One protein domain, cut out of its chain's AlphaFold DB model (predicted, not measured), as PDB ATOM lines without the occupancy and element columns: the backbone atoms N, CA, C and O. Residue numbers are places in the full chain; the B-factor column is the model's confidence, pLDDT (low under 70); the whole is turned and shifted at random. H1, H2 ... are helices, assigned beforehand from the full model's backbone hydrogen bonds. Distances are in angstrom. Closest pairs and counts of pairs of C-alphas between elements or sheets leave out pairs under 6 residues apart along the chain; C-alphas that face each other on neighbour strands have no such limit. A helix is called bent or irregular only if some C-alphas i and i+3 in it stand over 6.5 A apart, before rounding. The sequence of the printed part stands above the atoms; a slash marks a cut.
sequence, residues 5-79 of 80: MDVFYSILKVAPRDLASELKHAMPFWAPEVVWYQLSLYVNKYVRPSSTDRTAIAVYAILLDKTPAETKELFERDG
ATOM      1  N   MET A   5      36.790 -20.958 -26.448       80.06
ATOM      2  CA  MET A   5      36.589 -21.574 -25.137       80.06
ATOM      3  C   MET A   5      35.153 -22.081 -24.970       80.06
ATOM      4  O   MET A   5      34.950 -23.164 -24.428       80.06
ATOM      5  N   ASP A   6      34.161 -21.372 -25.512       84.12
ATOM      6  CA  ASP A   6      32.752 -21.773 -25.419       84.12
ATOM      7  C   ASP A   6      32.461 -23.032 -26.247       84.12
ATOM      8  O   ASP A   6      31.748 -23.937 -25.794       84.12
ATOM      9  N   VAL A   7      33.047 -23.132 -27.444       81.94
ATOM     10  CA  VAL A   7      32.914 -24.321 -28.300       81.94
ATOM     11  C   VAL A   7      33.642 -25.512 -27.683       81.94
ATOM     12  O   VAL A   7      33.083 -26.606 -27.604       81.94
ATOM     13  N   PHE A   8      34.847 -25.289 -27.161       82.06
ATOM     14  CA  PHE A   8      35.619 -26.300 -26.453       82.06
ATOM     15  C   PHE A   8      34.858 -26.868 -25.251       82.06
ATOM     16  O   PHE A   8      34.672 -28.082 -25.152       82.06
ATOM     17  N   TYR A   9      34.337 -26.009 -24.369       85.06
ATOM     18  CA  TYR A   9      33.549 -26.460 -23.221       85.06
ATOM     19  C   TYR A   9      32.267 -27.181 -23.631       85.06
ATOM     20  O   TYR A   9      31.844 -28.106 -22.936       85.06
ATOM     21  N   SER A  10      31.654 -26.792 -24.747       87.81
ATOM     22  CA  SER A  10      30.468 -27.472 -25.271       87.81
ATOM     23  C   SER A  10      30.801 -28.885 -25.758       87.81
ATOM     24  O   SER A  10      30.087 -29.824 -25.412       87.81
ATOM     25  N   ILE A  11      31.925 -29.070 -26.458       86.12
ATOM     26  CA  ILE A  11      32.402 -30.395 -26.885       86.12
ATOM     27  C   ILE A  11      32.737 -31.269 -25.675       86.12
ATOM     28  O   ILE A  11      32.312 -32.419 -25.625       86.12
ATOM     29  N   LEU A  12      33.419 -30.731 -24.657       87.06
ATOM     30  CA  LEU A  12      33.753 -31.485 -23.442       87.06
ATOM     31  C   LEU A  12      32.529 -32.030 -22.686       87.06
ATOM     32  O   LEU A  12      32.672 -32.992 -21.935       87.06
ATOM     33  N   LYS A  13      31.347 -31.419 -22.846       88.81
ATOM     34  CA  LYS A  13      30.104 -31.877 -22.203       88.81
ATOM     35  C   LYS A  13      29.490 -33.099 -22.881       88.81
ATOM     36  O   LYS A  13      28.759 -33.831 -22.222       88.81
ATOM     37  N   VAL A  14      29.743 -33.289 -24.175       88.50
ATOM     38  CA  VAL A  14      29.103 -34.338 -24.987       88.50
ATOM     39  C   VAL A  14      30.087 -35.384 -25.504       88.50
ATOM     40  O   VAL A  14      29.665 -36.461 -25.906       88.50
ATOM     41  N   ALA A  15      31.387 -35.089 -25.498       86.25
ATOM     42  CA  ALA A  15      32.427 -36.015 -25.916       86.25
ATOM     43  C   ALA A  15      32.545 -37.220 -24.961       86.25
ATOM     44  O   ALA A  15      32.297 -37.084 -23.757       86.25
ATOM     45  N   PRO A  16      33.008 -38.385 -25.458       86.62
ATOM     46  CA  PRO A  16      33.382 -39.507 -24.605       86.62
ATOM     47  C   PRO A  16      34.378 -39.084 -23.521       86.62
ATOM     48  O   PRO A  16      35.239 -38.231 -23.753       86.62
ATOM     49  N   ARG A  17      34.290 -39.712 -22.343       85.94
ATOM     50  CA  ARG A  17      35.097 -39.348 -21.165       85.94
ATOM     51  C   ARG A  17      36.600 -39.325 -21.456       85.94
ATOM     52  O   ARG A  17      37.278 -38.397 -21.019       85.94
ATOM     53  N   ASP A  18      37.093 -40.308 -22.201       83.75
ATOM     54  CA  ASP A  18      38.518 -40.448 -22.507       83.75
ATOM     55  C   ASP A  18      39.002 -39.313 -23.416       83.75
ATOM     56  O   ASP A  18      39.977 -38.633 -23.095       83.75
ATOM     57  N   LEU A  19      38.235 -39.000 -24.468       83.31
ATOM     58  CA  LEU A  19      38.499 -37.853 -25.338       83.31
ATOM     59  C   LEU A  19      38.459 -36.532 -24.557       83.31
ATOM     60  O   LEU A  19      39.342 -35.691 -24.712       83.31
ATOM     61  N   ALA A  20      37.457 -36.343 -23.696       86.06
ATOM     62  CA  ALA A  20      37.347 -35.142 -22.874       86.06
ATOM     63  C   ALA A  20      38.541 -34.984 -21.914       86.06
ATOM     64  O   ALA A  20      38.971 -33.861 -21.645       86.06
ATOM     65  N   SER A  21      39.089 -36.090 -21.404       86.50
ATOM     66  CA  SER A  21      40.281 -36.088 -20.551       86.50
ATOM     67  C   SER A  21      41.543 -35.720 -21.334       86.50
ATOM     68  O   SER A  21      42.298 -34.851 -20.897       86.50
ATOM     69  N   GLU A  22      41.750 -36.321 -22.509       82.12
ATOM     70  CA  GLU A  22      42.886 -35.999 -23.383       82.12
ATOM     71  C   GLU A  22      42.858 -34.533 -23.832       82.12
ATOM     72  O   GLU A  22      43.865 -33.834 -23.729       82.12
ATOM     73  N   LEU A  23      41.691 -34.032 -24.248       80.88
ATOM     74  CA  LEU A  23      41.521 -32.641 -24.664       80.88
ATOM     75  C   LEU A  23      41.803 -31.656 -23.521       80.88
ATOM     76  O   LEU A  23      42.481 -30.654 -23.736       80.88
ATOM     77  N   LYS A  24      41.344 -31.943 -22.295       84.06
ATOM     78  CA  LYS A  24      41.662 -31.124 -21.110       84.06
ATOM     79  C   LYS A  24      43.156 -31.095 -20.798       84.06
ATOM     80  O   LYS A  24      43.640 -30.079 -20.309       84.06
ATOM     81  N   HIS A  25      43.867 -32.191 -21.055       82.94
ATOM     82  CA  HIS A  25      45.305 -32.274 -20.815       82.94
ATOM     83  C   HIS A  25      46.123 -31.569 -21.904       82.94
ATOM     84  O   HIS A  25      47.106 -30.908 -21.590       82.94
ATOM     85  N   ALA A  26      45.718 -31.678 -23.170       74.44
ATOM     86  CA  ALA A  26      46.477 -31.145 -24.300       74.44
ATOM     87  C   ALA A  26      46.273 -29.633 -24.524       74.44
ATOM     88  O   ALA A  26      47.215 -28.930 -24.891       74.44
ATOM     89  N   MET A  27      45.066 -29.114 -24.271       74.69
ATOM     90  CA  MET A  27      44.683 -27.734 -24.612       74.69
ATOM     91  C   MET A  27      45.523 -26.621 -23.947       74.69
ATOM     92  O   MET A  27      45.809 -25.643 -24.638       74.69
ATOM     93  N   PRO A  28      45.961 -26.713 -22.670       71.81
ATOM     94  CA  PRO A  28      46.759 -25.656 -22.033       71.81
ATOM     95  C   PRO A  28      48.085 -25.338 -22.738       71.81
ATOM     96  O   PRO A  28      48.690 -24.306 -22.459       71.81
ATOM     97  N   PHE A  29      48.545 -26.214 -23.634       71.12
ATOM     98  CA  PHE A  29      49.845 -26.117 -24.295       71.12
ATOM     99  C   PHE A  29      49.763 -25.638 -25.752       71.12
ATOM    100  O   PHE A  29      50.793 -25.532 -26.417       71.12
ATOM    101  N   TRP A  30      48.566 -25.366 -26.278       71.75
ATOM    102  CA  TRP A  30      48.370 -24.994 -27.681       71.75
ATOM    103  C   TRP A  30      48.086 -23.499 -27.852       71.75
ATOM    104  O   TRP A  30      47.293 -22.911 -27.120       71.75
ATOM    105  N   ALA A  31      48.701 -22.890 -28.870       72.88
ATOM    106  CA  ALA A  31      48.354 -21.540 -29.311       72.88
ATOM    107  C   ALA A  31      46.934 -21.529 -29.917       72.88
ATOM    108  O   ALA A  31      46.626 -22.461 -30.667       72.88
ATOM    109  N   PRO A  32      46.084 -20.515 -29.653       67.19
ATOM    110  CA  PRO A  32      44.677 -20.479 -30.082       67.19
ATOM    111  C   PRO A  32      44.422 -20.844 -31.554       67.19
ATOM    112  O   PRO A  32      43.429 -21.499 -31.873       67.19
ATOM    113  N   GLU A  33      45.332 -20.475 -32.452       68.94
ATOM    114  CA  GLU A  33      45.277 -20.732 -33.894       68.94
ATOM    115  C   GLU A  33      45.490 -22.214 -34.242       68.94
ATOM    116  O   GLU A  33      44.913 -22.730 -35.198       68.94
ATOM    117  N   VAL A  34      46.293 -22.919 -33.447       72.06
ATOM    118  CA  VAL A  34      46.590 -24.353 -33.607       72.06
ATOM    119  C   VAL A  34      45.457 -25.210 -33.044       72.06
ATOM    120  O   VAL A  34      45.246 -26.344 -33.482       72.06
ATOM    121  N   VAL A  35      44.691 -24.668 -32.095       70.88
ATOM    122  CA  VAL A  35      43.725 -25.449 -31.324       70.88
ATOM    123  C   VAL A  35      42.567 -25.952 -32.183       70.88
ATOM    124  O   VAL A  35      42.166 -27.102 -32.024       70.88
ATOM    125  N   TRP A  36      42.050 -25.158 -33.124       73.38
ATOM    126  CA  TRP A  36      40.946 -25.596 -33.990       73.38
ATOM    127  C   TRP A  36      41.314 -26.801 -34.850       73.38
ATOM    128  O   TRP A  36      40.556 -27.770 -34.937       73.38
ATOM    129  N   TYR A  37      42.503 -26.753 -35.448       78.12
ATOM    130  CA  TYR A  37      43.010 -27.844 -36.263       78.12
ATOM    131  C   TYR A  37      43.200 -29.106 -35.418       78.12
ATOM    132  O   TYR A  37      42.650 -30.156 -35.750       78.12
ATOM    133  N   GLN A  38      43.877 -28.995 -34.273       78.25
ATOM    134  CA  GLN A  38      44.098 -30.138 -33.388       78.25
ATOM    135  C   GLN A  38      42.789 -30.723 -32.849       78.25
ATOM    136  O   GLN A  38      42.589 -31.934 -32.897       78.25
ATOM    137  N   LEU A  39      41.850 -29.884 -32.412       79.75
ATOM    138  CA  LEU A  39      40.543 -30.324 -31.929       79.75
ATOM    139  C   LEU A  39      39.794 -31.143 -32.989       79.75
ATOM    140  O   LEU A  39      39.258 -32.207 -32.674       79.75
ATOM    141  N   SER A  40      39.807 -30.691 -34.248       81.69
ATOM    142  CA  SER A  40      39.199 -31.435 -35.356       81.69
ATOM    143  C   SER A  40      39.881 -32.783 -35.608       81.69
ATOM    144  O   SER A  40      39.188 -33.775 -35.837       81.69
ATOM    145  N   LEU A  41      41.212 -32.863 -35.502       83.31
ATOM    146  CA  LEU A  41      41.954 -34.120 -35.642       83.31
ATOM    147  C   LEU A  41      41.612 -35.110 -34.526       83.31
ATOM    148  O   LEU A  41      41.357 -36.283 -34.800       83.31
ATOM    149  N   TYR A  42      41.571 -34.644 -33.275       81.56
ATOM    150  CA  TYR A  42      41.213 -35.473 -32.125       81.56
ATOM    151  C   TYR A  42      39.785 -36.006 -32.259       81.56
ATOM    152  O   TYR A  42      39.560 -37.213 -32.169       81.56
ATOM    153  N   VAL A  43      38.814 -35.141 -32.551       84.81
ATOM    154  CA  VAL A  43      37.426 -35.581 -32.733       84.81
ATOM    155  C   VAL A  43      37.302 -36.593 -33.878       84.81
ATOM    156  O   VAL A  43      36.650 -37.624 -33.704       84.81
ATOM    157  N   ASN A  44      37.969 -36.364 -35.013       85.06
ATOM    158  CA  ASN A  44      37.989 -37.327 -36.117       85.06
ATOM    159  C   ASN A  44      38.591 -38.675 -35.715       85.06
ATOM    160  O   ASN A  44      38.032 -39.719 -36.051       85.06
ATOM    161  N   LYS A  45      39.694 -38.667 -34.963       84.38
ATOM    162  CA  LYS A  45      40.371 -39.886 -34.512       84.38
ATOM    163  C   LYS A  45      39.503 -40.719 -33.565       84.38
ATOM    164  O   LYS A  45      39.466 -41.941 -33.714       84.38
ATOM    165  N   TYR A  46      38.846 -40.075 -32.597       82.75
ATOM    166  CA  TYR A  46      38.217 -40.764 -31.462       82.75
ATOM    167  C   TYR A  46      36.707 -40.942 -31.577       82.75
ATOM    168  O   TYR A  46      36.191 -41.944 -31.096       82.75
ATOM    169  N   VAL A  47      35.996 -39.985 -32.173       85.50
ATOM    170  CA  VAL A  47      34.530 -40.041 -32.260       85.50
ATOM    171  C   VAL A  47      34.094 -40.678 -33.575       85.50
ATOM    172  O   VAL A  47      33.168 -41.474 -33.560       85.50
ATOM    173  N   ARG A  48      34.829 -40.401 -34.668       87.44
ATOM    174  CA  ARG A  48      34.506 -40.745 -36.069       87.44
ATOM    175  C   ARG A  48      33.105 -40.262 -36.501       87.44
ATOM    176  O   ARG A  48      32.145 -40.346 -35.746       87.44
ATOM    177  N   PRO A  49      32.939 -39.712 -37.709       89.06
ATOM    178  CA  PRO A  49      31.601 -39.407 -38.206       89.06
ATOM    179  C   PRO A  49      30.753 -40.684 -38.293       89.06
ATOM    180  O   PRO A  49      31.235 -41.698 -38.797       89.06
ATOM    181  N   SER A  50      29.514 -40.637 -37.803       90.19
ATOM    182  CA  SER A  50      28.536 -41.702 -38.023       90.19
ATOM    183  C   SER A  50      27.113 -41.203 -37.814       90.19
ATOM    184  O   SER A  50      26.793 -40.627 -36.773       90.19
ATOM    185  N   SER A  51      26.239 -41.489 -38.774       88.75
ATOM    186  CA  SER A  51      24.795 -41.217 -38.715       88.75
ATOM    187  C   SER A  51      24.037 -42.019 -37.648       88.75
ATOM    188  O   SER A  51      22.901 -41.681 -37.300       88.75
ATOM    189  N   THR A  52      24.653 -43.069 -37.099       90.69
ATOM    190  CA  THR A  52      24.041 -43.936 -36.077       90.69
ATOM    191  C   THR A  52      24.517 -43.629 -34.655       90.69
ATOM    192  O   THR A  52      23.799 -43.918 -33.694       90.69
ATOM    193  N   ASP A  53      25.685 -42.995 -34.499       91.56
ATOM    194  CA  ASP A  53      26.240 -42.633 -33.196       91.56
ATOM    195  C   ASP A  53      25.780 -41.230 -32.770       91.56
ATOM    196  O   ASP A  53      26.183 -40.199 -33.311       91.56
ATOM    197  N   ARG A  54      24.947 -41.186 -31.727       90.94
ATOM    198  CA  ARG A  54      24.429 -39.936 -31.150       90.94
ATOM    199  C   ARG A  54      25.534 -39.035 -30.595       90.94
ATOM    200  O   ARG A  54      25.384 -37.815 -30.618       90.94
ATOM    201  N   THR A  55      26.624 -39.620 -30.106       91.62
ATOM    202  CA  THR A  55      27.792 -38.894 -29.600       91.62
ATOM    203  C   THR A  55      28.525 -38.211 -30.745       91.62
ATOM    204  O   THR A  55      28.836 -37.023 -30.649       91.62
ATOM    205  N   ALA A  56      28.730 -38.924 -31.857       91.38
ATOM    206  CA  ALA A  56      29.290 -38.354 -33.078       91.38
ATOM    207  C   ALA A  56      28.444 -37.192 -33.586       91.38
ATOM    208  O   ALA A  56      28.954 -36.087 -33.756       91.38
ATOM    209  N   ILE A  57      27.138 -37.396 -33.724       93.44
ATOM    210  CA  ILE A  57      26.224 -36.341 -34.167       93.44
ATOM    211  C   ILE A  57      26.318 -35.108 -33.257       93.44
ATOM    212  O   ILE A  57      26.460 -33.995 -33.757       93.44
ATOM    213  N   ALA A  58      26.297 -35.279 -31.932       92.56
ATOM    214  CA  ALA A  58      26.356 -34.160 -30.992       92.56
ATOM    215  C   ALA A  58      27.692 -33.394 -31.043       92.56
ATOM    216  O   ALA A  58      27.699 -32.163 -31.052       92.56
ATOM    217  N   VAL A  59      28.822 -34.102 -31.096       91.19
ATOM    218  CA  VAL A  59      30.153 -33.476 -31.146       91.19
ATOM    219  C   VAL A  59      30.348 -32.708 -32.459       91.19
ATOM    220  O   VAL A  59      30.810 -31.564 -32.443       91.19
ATOM    221  N   TYR A  60      29.969 -33.301 -33.594       91.44
ATOM    222  CA  TYR A  60      30.121 -32.658 -34.901       91.44
ATOM    223  C   TYR A  60      29.113 -31.532 -35.137       91.44
ATOM    224  O   TYR A  60      29.463 -30.557 -35.796       91.44
ATOM    225  N   ALA A  61      27.910 -31.604 -34.563       93.00
ATOM    226  CA  ALA A  61      26.956 -30.494 -34.555       93.00
ATOM    227  C   ALA A  61      27.575 -29.231 -33.938       93.00
ATOM    228  O   ALA A  61      27.531 -28.152 -34.526       93.00
ATOM    229  N   ILE A  62      28.259 -29.375 -32.801       91.50
ATOM    230  CA  ILE A  62      28.932 -28.256 -32.130       91.50
ATOM    231  C   ILE A  62      30.117 -27.734 -32.958       91.50
ATOM    232  O   ILE A  62      30.247 -26.521 -33.147       91.50
ATOM    233  N   LEU A  63      30.965 -28.633 -33.476       88.19
ATOM    234  CA  LEU A  63      32.125 -28.275 -34.307       88.19
ATOM    235  C   LEU A  63      31.737 -27.538 -35.590       88.19
ATOM    236  O   LEU A  63      32.390 -26.564 -35.958       88.19
ATOM    237  N   LEU A  64      30.695 -28.014 -36.275       88.50
ATOM    238  CA  LEU A  64      30.269 -27.513 -37.582       88.50
ATOM    239  C   LEU A  64      29.242 -26.379 -37.500       88.50
ATOM    240  O   LEU A  64      28.864 -25.855 -38.544       88.50
ATOM    241  N   ASP A  65      28.805 -25.997 -36.296       89.50
ATOM    242  CA  ASP A  65      27.706 -25.038 -36.086       89.50
ATOM    243  C   ASP A  65      26.376 -25.460 -36.697       89.50
ATOM    244  O   ASP A  65      25.700 -24.694 -37.383       89.50
ATOM    245  N   LYS A  66      26.030 -26.721 -36.502       92.31
ATOM    246  CA  LYS A  66      24.834 -27.322 -37.073       92.31
ATOM    247  C   LYS A  66      23.946 -27.858 -35.979       92.31
ATOM    248  O   LYS A  66      24.381 -28.137 -34.863       92.31
ATOM    249  N   THR A  67      22.678 -28.014 -36.305       95.06
ATOM    250  CA  THR A  67      21.778 -28.804 -35.479       95.06
ATOM    251  C   THR A  67      22.140 -30.290 -35.586       95.06
ATOM    252  O   THR A  67      22.671 -30.731 -36.609       95.06
ATOM    253  N   PRO A  68      21.803 -31.112 -34.576       94.44
ATOM    254  CA  PRO A  68      21.958 -32.562 -34.669       94.44
ATOM    255  C   PRO A  68      21.274 -33.179 -35.899       94.44
ATOM    256  O   PRO A  68      21.785 -34.148 -36.452       94.44
ATOM    257  N   ALA A  69      20.142 -32.618 -36.339       95.50
ATOM    258  CA  ALA A  69      19.429 -33.077 -37.529       95.50
ATOM    259  C   ALA A  69      20.244 -32.823 -38.807       95.50
ATOM    260  O   ALA A  69      20.511 -33.763 -39.547       95.50
ATOM    261  N   GLU A  70      20.731 -31.595 -39.008       95.50
ATOM    262  CA  GLU A  70      21.582 -31.256 -40.158       95.50
ATOM    263  C   GLU A  70      22.883 -32.067 -40.167       95.50
ATOM    264  O   GLU A  70      23.344 -32.499 -41.220       95.50
ATOM    265  N   THR A  71      23.499 -32.293 -39.004       94.88
ATOM    266  CA  THR A  71      24.711 -33.120 -38.904       94.88
ATOM    267  C   THR A  71      24.435 -34.578 -39.244       94.88
ATOM    268  O   THR A  71      25.242 -35.205 -39.927       94.88
ATOM    269  N   LYS A  72      23.297 -35.116 -38.803       94.50
ATOM    270  CA  LYS A  72      22.887 -36.472 -39.157       94.50
ATOM    271  C   LYS A  72      22.673 -36.606 -40.667       94.50
ATOM    272  O   LYS A  72      23.221 -37.529 -41.259       94.50
ATOM    273  N   GLU A  73      21.954 -35.670 -41.282       95.12
ATOM    274  CA  GLU A  73      21.737 -35.652 -42.735       95.12
ATOM    275  C   GLU A  73      23.058 -35.581 -43.513       95.12
ATOM    276  O   GLU A  73      23.212 -36.253 -44.531       95.12
ATOM    277  N   LEU A  74      24.039 -34.808 -43.029       93.56
ATOM    278  CA  LEU A  74      25.375 -34.764 -43.628       93.56
ATOM    279  C   LEU A  74      26.064 -36.130 -43.600       93.56
ATOM    280  O   LEU A  74      26.607 -36.551 -44.616       93.56
ATOM    281  N   PHE A  75      26.033 -36.824 -42.463       92.69
ATOM    282  CA  PHE A  75      26.627 -38.155 -42.343       92.69
ATOM    283  C   PHE A  75      25.934 -39.172 -43.256       92.69
ATOM    284  O   PHE A  75      26.608 -39.871 -44.011       92.69
ATOM    285  N   GLU A  76      24.598 -39.185 -43.275       93.38
ATOM    286  CA  GLU A  76      23.815 -40.074 -44.143       93.38
ATOM    287  C   GLU A  76      24.076 -39.810 -45.634       93.38
ATOM    288  O   GLU A  76      24.169 -40.752 -46.421       93.38
ATOM    289  N   ARG A  77      24.230 -38.539 -46.033       92.56
ATOM    290  CA  ARG A  77      24.515 -38.150 -47.421       92.56
ATOM    291  C   ARG A  77      25.938 -38.504 -47.849       92.56
ATOM    292  O   ARG A  77      26.131 -38.978 -48.967       92.56
ATOM    293  N   ASP A  78      26.920 -38.246 -46.990       88.06
ATOM    294  CA  ASP A  78      28.345 -38.361 -47.327       88.06
ATOM    295  C   ASP A  78      28.901 -39.783 -47.076       88.06
ATOM    296  O   ASP A  78      30.059 -40.059 -47.390       88.06
ATOM    297  N   GLY A  79      28.066 -40.708 -46.582       66.19
ATOM    298  CA  GLY A  79      28.373 -42.139 -46.476       66.19
ATOM    299  C   GLY A  79      29.041 -42.560 -45.163       66.19
ATOM    300  O   GLY A  79      29.901 -43.445 -45.186       66.19
TER     301      GLY A  79
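AT A GLANCE: This is residues 5 to 79 of the 80 residues of an uncharacterized protein of Clostridiales bacterium (UniProt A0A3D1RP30). H3, H2, H1 and H4 form an up-and-down bundle, each running against the one before it in the chain, and H5 packs on H4 about perpendicular to it. The printed part, 75 residues with five named helices, H1 to H5, and no named strand, is all helix. It is compact, with a radius of gyration of the C-alphas of 12.1 A, and elongated, spanning 36 by 23 by 19 A.

IN THESE COORDINATES: H3, residues 32 to 46, is 21.3 A long; H2, residues 17 to 29, 20.1 A. Both are only just irregular: C-alphas 33 and 36 are 6.51 A apart, 25 and 28 6.9 A. H1, residues 5 to 14, begins at C-alpha 5 (36.589, -21.574, -25.137). H4 is residues 54 to 64; H5, residues 68 to 78, ends at C-alpha 78 (28.345, -38.361, -47.327).

HOW THE PARTS SIT: H3 touches H2, a hairpin; the closest C-alphas, Tyr 46 and Leu 19, are 6.8 A apart. H1 touches H4, closest C-alphas Ile 11 and Val 59, 5.7 A. Every O i to N i+4 pair is within hydrogen-bond range in H4 and H5, 5 of 6 in H1, 7 of 9 in H2, 9 of 11 in H3.

THE WHOLE: No cut; residues 32, 33 and 79 have pLDDT under 70.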